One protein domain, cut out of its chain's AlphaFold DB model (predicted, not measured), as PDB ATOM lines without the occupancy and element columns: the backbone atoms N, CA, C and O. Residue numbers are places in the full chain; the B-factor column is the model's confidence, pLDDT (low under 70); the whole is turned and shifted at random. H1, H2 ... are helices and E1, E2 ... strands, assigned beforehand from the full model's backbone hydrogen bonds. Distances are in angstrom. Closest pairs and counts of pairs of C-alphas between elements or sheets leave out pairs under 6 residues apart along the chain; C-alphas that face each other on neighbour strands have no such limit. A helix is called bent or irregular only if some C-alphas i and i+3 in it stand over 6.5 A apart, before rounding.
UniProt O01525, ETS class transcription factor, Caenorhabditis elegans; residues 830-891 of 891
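What this domain is: This is residues 830 to 891 of the 891 residues of the protein "ETS class transcription factor" of Caenorhabditis elegans (UniProt O01525). A two-stranded ribbon, E1 beside E2, makes one end of this small domain, and a hairpin of two helices, H1 and H2, makes the other; a wide loop, residues 851 to 866, joins the far ends of the helices, and after E2 the last residues, 884 to 891, fold back at the ribbon's end of the domain. The printed part has 62 residues, with two named helices and two named strands in the order E1, H1, H2, E2; the sheet's order is E1 - E2, antiparallel. The class is mixed, helices and strands, with 27 residues, under half of the printed part, in named elements. The whole is compact, with a radius of gyration of the C-alphas of 10.8 A, and rounded, spanning 29 by 22 by 20 A.

How they stand to each other: Start at the sheet, where E1, residues 835 to 837, and E2, residues 881 to 883, are antiparallel neighbours at 150 degrees between their directions. Look at C-alphas 836 and 882, which face each other at 5.2 A; beside them N 836 and O 882 are within hydrogen-bond range at 2.8 A, and N 882 and O 836 at 2.9 A. From E1 a tight link of 1 residue leads to H1, residues 839 to 850. H1 and E2 are near each other, with 5 pairs of C-alphas within 10 A. Further out, H1 and H2, residues 867 to 875, touch and form a helical hairpin; their closest C-alphas are those of Gln 839 and Glu 875, 4.2 A apart. They run opposite ways at a shallow tilt of 31 degrees, with centres 8.8 A apart. H2 and E1 are apart. H1 is irregular, with C-alphas 840 and 843 standing 8.2 A apart, and its line is a rough one. Of the O i to N i+4 pairs, 6 of 8 are within hydrogen-bond range in H1 and 4 of 5 in H2.

Where its parts are: Find C-alpha 835 at (278.697, 318.315, 285.053), where E1 begins; it runs 6.5 A to C-alpha 837. H1 begins at C-alpha 839, at (282.121, 311.960, 294.891), and runs 16.9 A to C-alpha 850. H2 runs 13.1 A from C-alpha 867 to C-alpha 875. E2 is 6.8 A long and ends at C-alpha 883, at (278.789, 322.653, 286.746).

The domain as a whole: The two C-alphas farthest apart are those of Tyr 831 and Gly 867, at 30.4 A. The printed part has no cut, and residue 891 is the chain's last. Between H1 and H2 you find a long link of 16 residues, 851 to 866, whose C-alphas lie 8 to 14 A from the mean of the C-alphas; the link from H2 to E2, 5 residues, is tight. The mean pLDDT of the printed part is 86.6, and residue 891 is under 70.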
ATOM      1  N   ASP A 830     271.903 321.538 284.531       84.36
ATOM      2  CA  ASP A 830     272.571 321.117 283.300       84.36
ATOM      3  C   ASP A 830     272.455 319.597 283.115       84.36
ATOM      4  O   ASP A 830     271.977 318.877 284.003       84.36
ATOM      5  N   TYR A 831     272.848 319.086 281.948       84.88
ATOM      6  CA  TYR A 831     272.919 317.643 281.739       84.88
ATOM      7  C   TYR A 831     274.036 317.043 282.591       84.88
ATOM      8  O   TYR A 831     275.145 317.560 282.649       84.88
ATOM      9  N   ARG A 832     273.777 315.881 283.194       83.00
ATOM     10  CA  ARG A 832     274.724 315.135 284.034       83.00
ATOM     11  C   ARG A 832     276.085 314.935 283.363       83.00
ATOM     12  O   ARG A 832     277.102 315.019 284.037       83.00
ATOM     13  N   LYS A 833     276.102 314.642 282.059       83.18
ATOM     14  CA  LYS A 833     277.335 314.476 281.268       83.18
ATOM     15  C   LYS A 833     278.171 315.759 281.157       83.18
ATOM     16  O   LYS A 833     279.374 315.670 280.951       83.18
ATOM     17  N   ASP A 834     277.532 316.913 281.320       85.99
ATOM     18  CA  ASP A 834     278.119 318.247 281.214       85.99
ATOM     19  C   ASP A 834     278.391 318.831 282.629       85.99
ATOM     20  O   ASP A 834     278.570 320.036 282.810       85.99
ATOM     21  N   MET A 835     278.429 317.967 283.656       89.37
ATOM     22  CA  MET A 835     278.697 318.315 285.053       89.37
ATOM     23  C   MET A 835     279.682 317.336 285.704       89.37
ATOM     24  O   MET A 835     279.744 316.152 285.370       89.37
ATOM     25  N   ALA A 836     280.412 317.812 286.709       88.60
ATOM     26  CA  ALA A 836     281.311 317.000 287.518       88.60
ATOM     27  C   ALA A 836     280.561 316.376 288.706       88.60
ATOM     28  O   ALA A 836     279.959 317.087 289.509       88.60
ATOM     29  N   ASN A 837     280.621 315.049 288.844       91.01
ATOM     30  CA  ASN A 837     280.125 314.349 290.034       91.01
ATOM     31  C   ASN A 837     281.047 314.632 291.236       91.01
ATOM     32  O   ASN A 837     282.268 314.481 291.121       91.01
ATOM     33  N   ILE A 838     280.469 315.036 292.371       92.90
ATOM     34  CA  ILE A 838     281.227 315.455 293.558       92.90
ATOM     35  C   ILE A 838     282.053 314.299 294.119       92.90
ATOM     36  O   ILE A 838     283.266 314.446 294.250       92.90
ATOM     37  N   GLN A 839     281.436 313.143 294.367       92.81
ATOM     38  CA  GLN A 839     282.121 311.960 294.891       92.81
ATOM     39  C   GLN A 839     283.316 311.544 294.022       92.81
ATOM     40  O   GLN A 839     284.433 311.396 294.518       92.81
ATOM     41  N   LYS A 840     283.119 311.404 292.707       89.73
ATOM     42  CA  LYS A 840     284.166 310.961 291.769       89.73
ATOM     43  C   LYS A 840     285.358 311.919 291.719       89.73
ATOM     44  O   LYS A 840     286.476 311.508 291.409       89.73
ATOM     45  N   HIS A 841     285.125 313.198 292.002       92.02
ATOM     46  CA  HIS A 841     286.143 314.242 291.954       92.02
ATOM     47  C   HIS A 841     286.490 314.825 293.328       92.02
ATOM     48  O   HIS A 841     287.173 315.848 293.379       92.02
ATOM     49  N   ALA A 842     286.109 314.156 294.421       92.05
ATOM     50  CA  ALA A 842     286.251 314.646 295.791       92.05
ATOM     51  C   ALA A 842     287.674 315.135 296.106       92.05
ATOM     52  O   ALA A 842     287.858 316.258 296.575       92.05
ATOM     53  N   GLY A 843     288.698 314.348 295.756       90.15
ATOM     54  CA  GLY A 843     290.098 314.730 295.970       90.15
ATOM     55  C   GLY A 843     290.537 315.969 295.175       90.15
ATOM     56  O   GLY A 843     291.258 316.818 295.699       90.15
ATOM     57  N   ARG A 844     290.080 316.119 293.923       90.19
ATOM     58  CA  ARG A 844     290.400 317.302 293.102       90.19
ATOM     59  C   ARG A 844     289.646 318.541 293.596       90.19
ATOM     60  O   ARG A 844     290.244 319.609 293.675       90.19
ATOM     61  N   LEU A 845     288.377 318.386 293.979       91.08
ATOM     62  CA  LEU A 845     287.555 319.455 294.551       91.08
ATOM     63  C   LEU A 845     288.139 319.964 295.869       91.08
ATOM     64  O   LEU A 845     288.321 321.167 296.025       91.08
ATOM     65  N   ALA A 846     288.528 319.061 296.774       89.93
ATOM     66  CA  ALA A 846     289.166 319.428 298.034       89.93
ATOM     67  C   ALA A 846     290.467 320.223 297.818       89.93
ATOM     68  O   ALA A 846     290.753 321.156 298.568       89.93
ATOM     69  N   ASN A 847     291.246 319.895 296.781       89.42
ATOM     70  CA  ASN A 847     292.442 320.659 296.424       89.42
ATOM     71  C   ASN A 847     292.101 322.050 295.874       89.42
ATOM     72  O   ASN A 847     292.723 323.020 296.300       89.42
ATOM     73  N   CYS A 848     291.098 322.171 295.000       88.13
ATOM     74  CA  CYS A 848     290.650 323.467 294.478       88.13
ATOM     75  C   CYS A 848     290.055 324.379 295.562       88.13
ATOM     76  O   CYS A 848     290.296 325.586 295.549       88.13
ATOM     77  N   MET A 849     289.350 323.804 296.542       87.49
ATOM     78  CA  MET A 849     288.880 324.531 297.725       87.49
ATOM     79  C   MET A 849     290.053 325.050 298.563       87.49
ATOM     80  O   MET A 849     290.074 326.220 298.929       87.49
ATOM     81  N   LYS A 850     291.078 324.218 298.805       85.50
ATOM     82  CA  LYS A 850     292.289 324.630 299.540       85.50
ATOM     83  C   LYS A 850     293.092 325.713 298.822       85.50
ATOM     84  O   LYS A 850     293.649 326.578 299.486       85.50
ATOM     85  N   SER A 851     293.180 325.664 297.492       86.87
ATOM     86  CA  SER A 851     293.885 326.685 296.708       86.87
ATOM     87  C   SER A 851     293.069 327.959 296.482       86.87
ATOM     88  O   SER A 851     293.585 328.886 295.866       86.87
ATOM     89  N   GLY A 852     291.804 328.007 296.920       82.25
ATOM     90  CA  GLY A 852     290.907 329.140 296.680       82.25
ATOM     91  C   GLY A 852     290.524 329.331 295.208       82.25
ATOM     92  O   GLY A 852     290.124 330.422 294.826       82.25
ATOM     93  N   THR A 853     290.665 328.297 294.372       84.87
ATOM     94  CA  THR A 853     290.327 328.360 292.936       84.87
ATOM     95  C   THR A 853     288.883 327.957 292.651       84.87
ATOM     96  O   THR A 853     288.399 328.176 291.546       84.87
ATOM     97  N   LEU A 854     288.194 327.363 293.630       85.59
ATOM     98  CA  LEU A 854     286.768 327.059 293.551       85.59
ATOM     99  C   LEU A 854     285.954 328.251 294.078       85.59
ATOM    100  O   LEU A 854     285.953 328.514 295.280       85.59
ATOM    101  N   GLU A 855     285.226 328.938 293.202       77.85
ATOM    102  CA  GLU A 855     284.265 329.968 293.608       77.85
ATOM    103  C   GLU A 855     282.979 329.308 294.127       77.85
ATOM    104  O   GLU A 855     282.131 328.879 293.343       77.85
ATOM    105  N   ALA A 856     282.828 329.205 295.450       82.38
ATOM    106  CA  ALA A 856     281.619 328.697 296.098       82.38
ATOM    107  C   ALA A 856     281.086 329.696 297.144       82.38
ATOM    108  O   ALA A 856     281.879 330.324 297.850       82.38
ATOM    109  N   PRO A 857     279.755 329.864 297.277       84.75
ATOM    110  CA  PRO A 857     279.181 330.745 298.280       84.75
ATOM    111  C   PRO A 857     279.411 330.169 299.679       84.75
ATOM    112  O   PRO A 857     279.398 328.954 299.869       84.75
ATOM    113  N   ALA A 858     279.543 331.043 300.681       81.73
ATOM    114  CA  ALA A 858     279.728 330.640 302.079       81.73
ATOM    115  C   ALA A 858     278.593 329.741 302.614       81.73
ATOM    116  O   ALA A 858     278.792 328.993 303.561       81.73
ATOM    117  N   THR A 859     277.416 329.783 301.984       84.00
ATOM    118  CA  THR A 859     276.254 328.941 302.304       84.00
ATOM    119  C   THR A 859     276.373 327.498 301.810       84.00
ATOM    120  O   THR A 859     275.507 326.675 302.113       84.00
ATOM    121  N   TRP A 860     277.399 327.157 301.026       87.30
ATOM    122  CA  TRP A 860     277.574 325.795 300.539       87.30
ATOM    123  C   TRP A 860     278.035 324.875 301.676       87.30
ATOM    124  O   TRP A 860     279.065 325.126 302.296       87.30
ATOM    125  N   LYS A 861     277.298 323.778 301.922       89.08
ATOM    126  CA  LYS A 861     277.463 322.864 303.080       89.08
ATOM    127  C   LYS A 861     278.886 322.327 303.327       89.08
ATOM    128  O   LYS A 861     279.162 321.830 304.412       89.08
ATOM    129  N   TYR A 862     279.776 322.399 302.337       91.04
ATOM    130  CA  TYR A 862     281.159 321.926 302.433       91.04
ATOM    131  C   TYR A 862     282.170 323.010 302.830       91.04
ATOM    132  O   TYR A 862     283.302 322.666 303.155       91.04
ATOM    133  N   MET A 863     281.791 324.295 302.831       84.84
ATOM    134  CA  MET A 863     282.713 325.412 303.099       84.84
ATOM    135  C   MET A 863     283.233 325.446 304.540       84.84
ATOM    136  O   MET A 863     284.328 325.943 304.780       84.84
ATOM    137  N   GLU A 864     282.481 324.896 305.496       84.62
ATOM    138  CA  GLU A 864     282.886 324.835 306.909       84.62
ATOM    139  C   GLU A 864     283.795 323.632 307.224       84.62
ATOM    140  O   GLU A 864     284.368 323.539 308.312       84.62
ATOM    141  N   LEU A 865     283.947 322.696 306.282       87.85
ATOM    142  CA  LEU A 865     284.726 321.477 306.475       87.85
ATOM    143  C   LEU A 865     286.160 321.660 305.978       87.85
ATOM    144  O   LEU A 865     286.404 322.113 304.866       87.85
ATOM    145  N   ASN A 866     287.124 321.213 306.784       83.54
ATOM    146  CA  ASN A 866     288.548 321.296 306.470       83.54
ATOM    147  C   ASN A 866     289.234 319.923 306.529       83.54
ATOM    148  O   ASN A 866     288.782 318.993 307.203       83.54
ATOM    149  N   GLY A 867     290.373 319.807 305.840       81.17
ATOM    150  CA  GLY A 867     291.270 318.654 305.956       81.17
ATOM    151  C   GLY A 867     290.661 317.333 305.469       81.17
ATOM    152  O   GLY A 867     290.146 317.257 304.357       81.17
ATOM    153  N   SER A 868     290.774 316.284 306.288       81.78
ATOM    154  CA  SER A 868     290.258 314.937 306.000       81.78
ATOM    155  C   SER A 868     288.730 314.868 306.019       81.78
ATOM    156  O   SER A 868     288.149 314.160 305.203       81.78
ATOM    157  N   ASN A 869     288.078 315.635 306.900       89.04
ATOM    158  CA  ASN A 869     286.617 315.636 307.030       89.04
ATOM    159  C   ASN A 869     285.937 316.141 305.753       89.04
ATOM    160  O   ASN A 869     284.887 315.631 305.379       89.04
ATOM    161  N   LEU A 870     286.562 317.101 305.061       90.19
ATOM    162  CA  LEU A 870     286.084 317.590 303.770       90.19
ATOM    163  C   LEU A 870     286.079 316.479 302.713       90.19
ATOM    164  O   LEU A 870     285.069 316.281 302.050       90.19
ATOM    165  N   ILE A 871     287.184 315.739 302.572       89.05
ATOM    166  CA  ILE A 871     287.291 314.670 301.567       89.05
ATOM    167  C   ILE A 871     286.249 313.586 301.837       89.05
ATOM    168  O   ILE A 871     285.499 313.244 300.931       89.05
ATOM    169  N   VAL A 872     286.130 313.128 303.087       91.52
ATOM    170  CA  VAL A 872     285.136 312.114 303.478       91.52
ATOM    171  C   VAL A 872     283.708 312.593 303.193       91.52
ATOM    172  O   VAL A 872     282.893 311.834 302.676       91.52
ATOM    173  N   ALA A 873     283.397 313.859 303.481       91.77
ATOM    174  CA  ALA A 873     282.069 314.416 303.234       91.77
ATOM    175  C   ALA A 873     281.750 314.590 301.736       91.77
ATOM    176  O   ALA A 873     280.590 314.449 301.345       91.77
ATOM    177  N   LEU A 874     282.755 314.882 300.901       92.96
ATOM    178  CA  LEU A 874     282.613 314.932 299.442       92.96
ATOM    179  C   LEU A 874     282.488 313.520 298.844       92.96
ATOM    180  O   LEU A 874     281.657 313.306 297.970       92.96
ATOM    181  N   GLU A 875     283.259 312.542 299.331       92.34
ATOM    182  CA  GLU A 875     283.169 311.131 298.918       92.34
ATOM    183  C   GLU A 875     281.830 310.485 299.305       92.34
ATOM    184  O   GLU A 875     281.364 309.569 298.624       92.34
ATOM    185  N   ALA A 876     281.194 310.980 300.369       90.84
ATOM    186  CA  ALA A 876     279.852 310.579 300.775       90.84
ATOM    187  C   ALA A 876     278.730 311.226 299.933       90.84
ATOM    188  O   ALA A 876     277.599 310.742 299.973       90.84
ATOM    189  N   ASP A 877     279.006 312.294 299.169       90.31
ATOM    190  CA  ASP A 877     278.010 312.963 298.315       90.31
ATOM    191  C   ASP A 877     277.889 312.283 296.947       90.31
ATOM    192  O   ASP A 877     278.381 312.764 295.922       90.31
ATOM    193  N   THR A 878     277.226 311.130 296.948       83.87
ATOM    194  CA  THR A 878     276.958 310.323 295.749       83.87
ATOM    195  C   THR A 878     276.010 311.024 294.767       83.87
ATOM    196  O   THR A 878     276.096 310.811 293.555       83.87
ATOM    197  N   GLU A 879     275.121 311.893 295.263       84.00
ATOM    198  CA  GLU A 879     274.075 312.545 294.465       84.00
ATOM    199  C   GLU A 879     274.456 313.950 293.965       84.00
ATOM    200  O   GLU A 879     273.799 314.465 293.054       84.00
ATOM    201  N   GLY A 880     275.499 314.564 294.529       90.13
ATOM    202  CA  GLY A 880     275.912 315.934 294.252       90.13
ATOM    203  C   GLY A 880     276.683 316.125 292.941       90.13
ATOM    204  O   GLY A 880     277.559 315.336 292.573       90.13
ATOM    205  N   TYR A 881     276.387 317.229 292.245       92.19
ATOM    206  CA  TYR A 881     277.037 317.623 290.990       92.19
ATOM    207  C   TYR A 881     277.429 319.100 291.002       92.19
ATOM    208  O   TYR A 881     276.766 319.933 291.614       92.19
ATOM    209  N   ILE A 882     278.495 319.445 290.284       91.55
ATOM    210  CA  ILE A 882     278.971 320.823 290.116       91.55
ATOM    211  C   ILE A 882     279.100 321.115 288.616       91.55
ATOM    212  O   ILE A 882     279.605 320.275 287.871       91.55
ATOM    213  N   CYS A 883     278.611 322.269 288.148       90.80
ATOM    214  CA  CYS A 883     278.789 322.653 286.746       90.80
ATOM    215  C   CYS A 883     280.257 323.004 286.463       90.80
ATOM    216  O   CYS A 883     280.980 323.462 287.350       90.80
ATOM    217  N   PHE A 884     280.699 322.829 285.216       89.42
ATOM    218  CA  PHE A 884     282.078 323.149 284.833       89.42
ATOM    219  C   PHE A 884     282.430 324.639 284.961       89.42
ATOM    220  O   PHE A 884     283.612 324.957 284.998       89.42
ATOM    221  N   ASP A 885     281.446 325.533 285.109       87.56
ATOM    222  CA  ASP A 885     281.698 326.959 285.366       87.56
ATOM    223  C   ASP A 885     282.403 327.170 286.720       87.56
ATOM    224  O   ASP A 885     283.309 327.988 286.826       87.56
ATOM    225  N   HIS A 886     282.046 326.381 287.742       87.41
ATOM    226  CA  HIS A 886     282.724 326.411 289.044       87.41
ATOM    227  C   HIS A 886     283.946 325.503 289.099       87.41
ATOM    228  O   HIS A 886     284.775 325.648 289.990       87.41
ATOM    229  N   PHE A 887     284.064 324.546 288.177       85.87
ATOM    230  CA  PHE A 887     285.155 323.578 288.178       85.87
ATOM    231  C   PHE A 887     285.787 323.416 286.786       85.87
ATOM    232  O   PHE A 887     285.737 322.332 286.196       85.87
ATOM    233  N   PRO A 888     286.394 324.496 286.251       76.65
ATOM    234  CA  PRO A 888     286.861 324.549 284.865       76.65
ATOM    235  C   PRO A 888     288.063 323.642 284.596       76.65
ATOM    236  O   PRO A 888     288.279 323.244 283.461       76.65
ATOM    237  N   THR A 889     288.820 323.252 285.627       77.76
ATOM    238  CA  THR A 889     290.010 322.387 285.505       77.76
ATOM    239  C   THR A 889     289.709 320.956 285.042       77.76
ATOM    240  O   THR A 889     290.640 320.185 284.804       77.76
ATOM    241  N   LEU A 890     288.431 320.571 284.959       71.43
ATOM    242  CA  LEU A 890     287.987 319.276 284.439       71.43
ATOM    243  C   LEU A 890     287.519 319.296 282.984       71.43
ATOM    244  O   LEU A 890     287.379 318.211 282.416       71.43
ATOM    245  N   LYS A 891     287.204 320.477 282.447       62.15
ATOM    246  CA  LYS A 891     286.771 320.639 281.059       62.15
ATOM    247  C   LYS A 891     287.971 320.430 280.143       62.15
ATOM    248  O   LYS A 891     287.786 319.741 279.119       62.15
TER     249      LYS A 891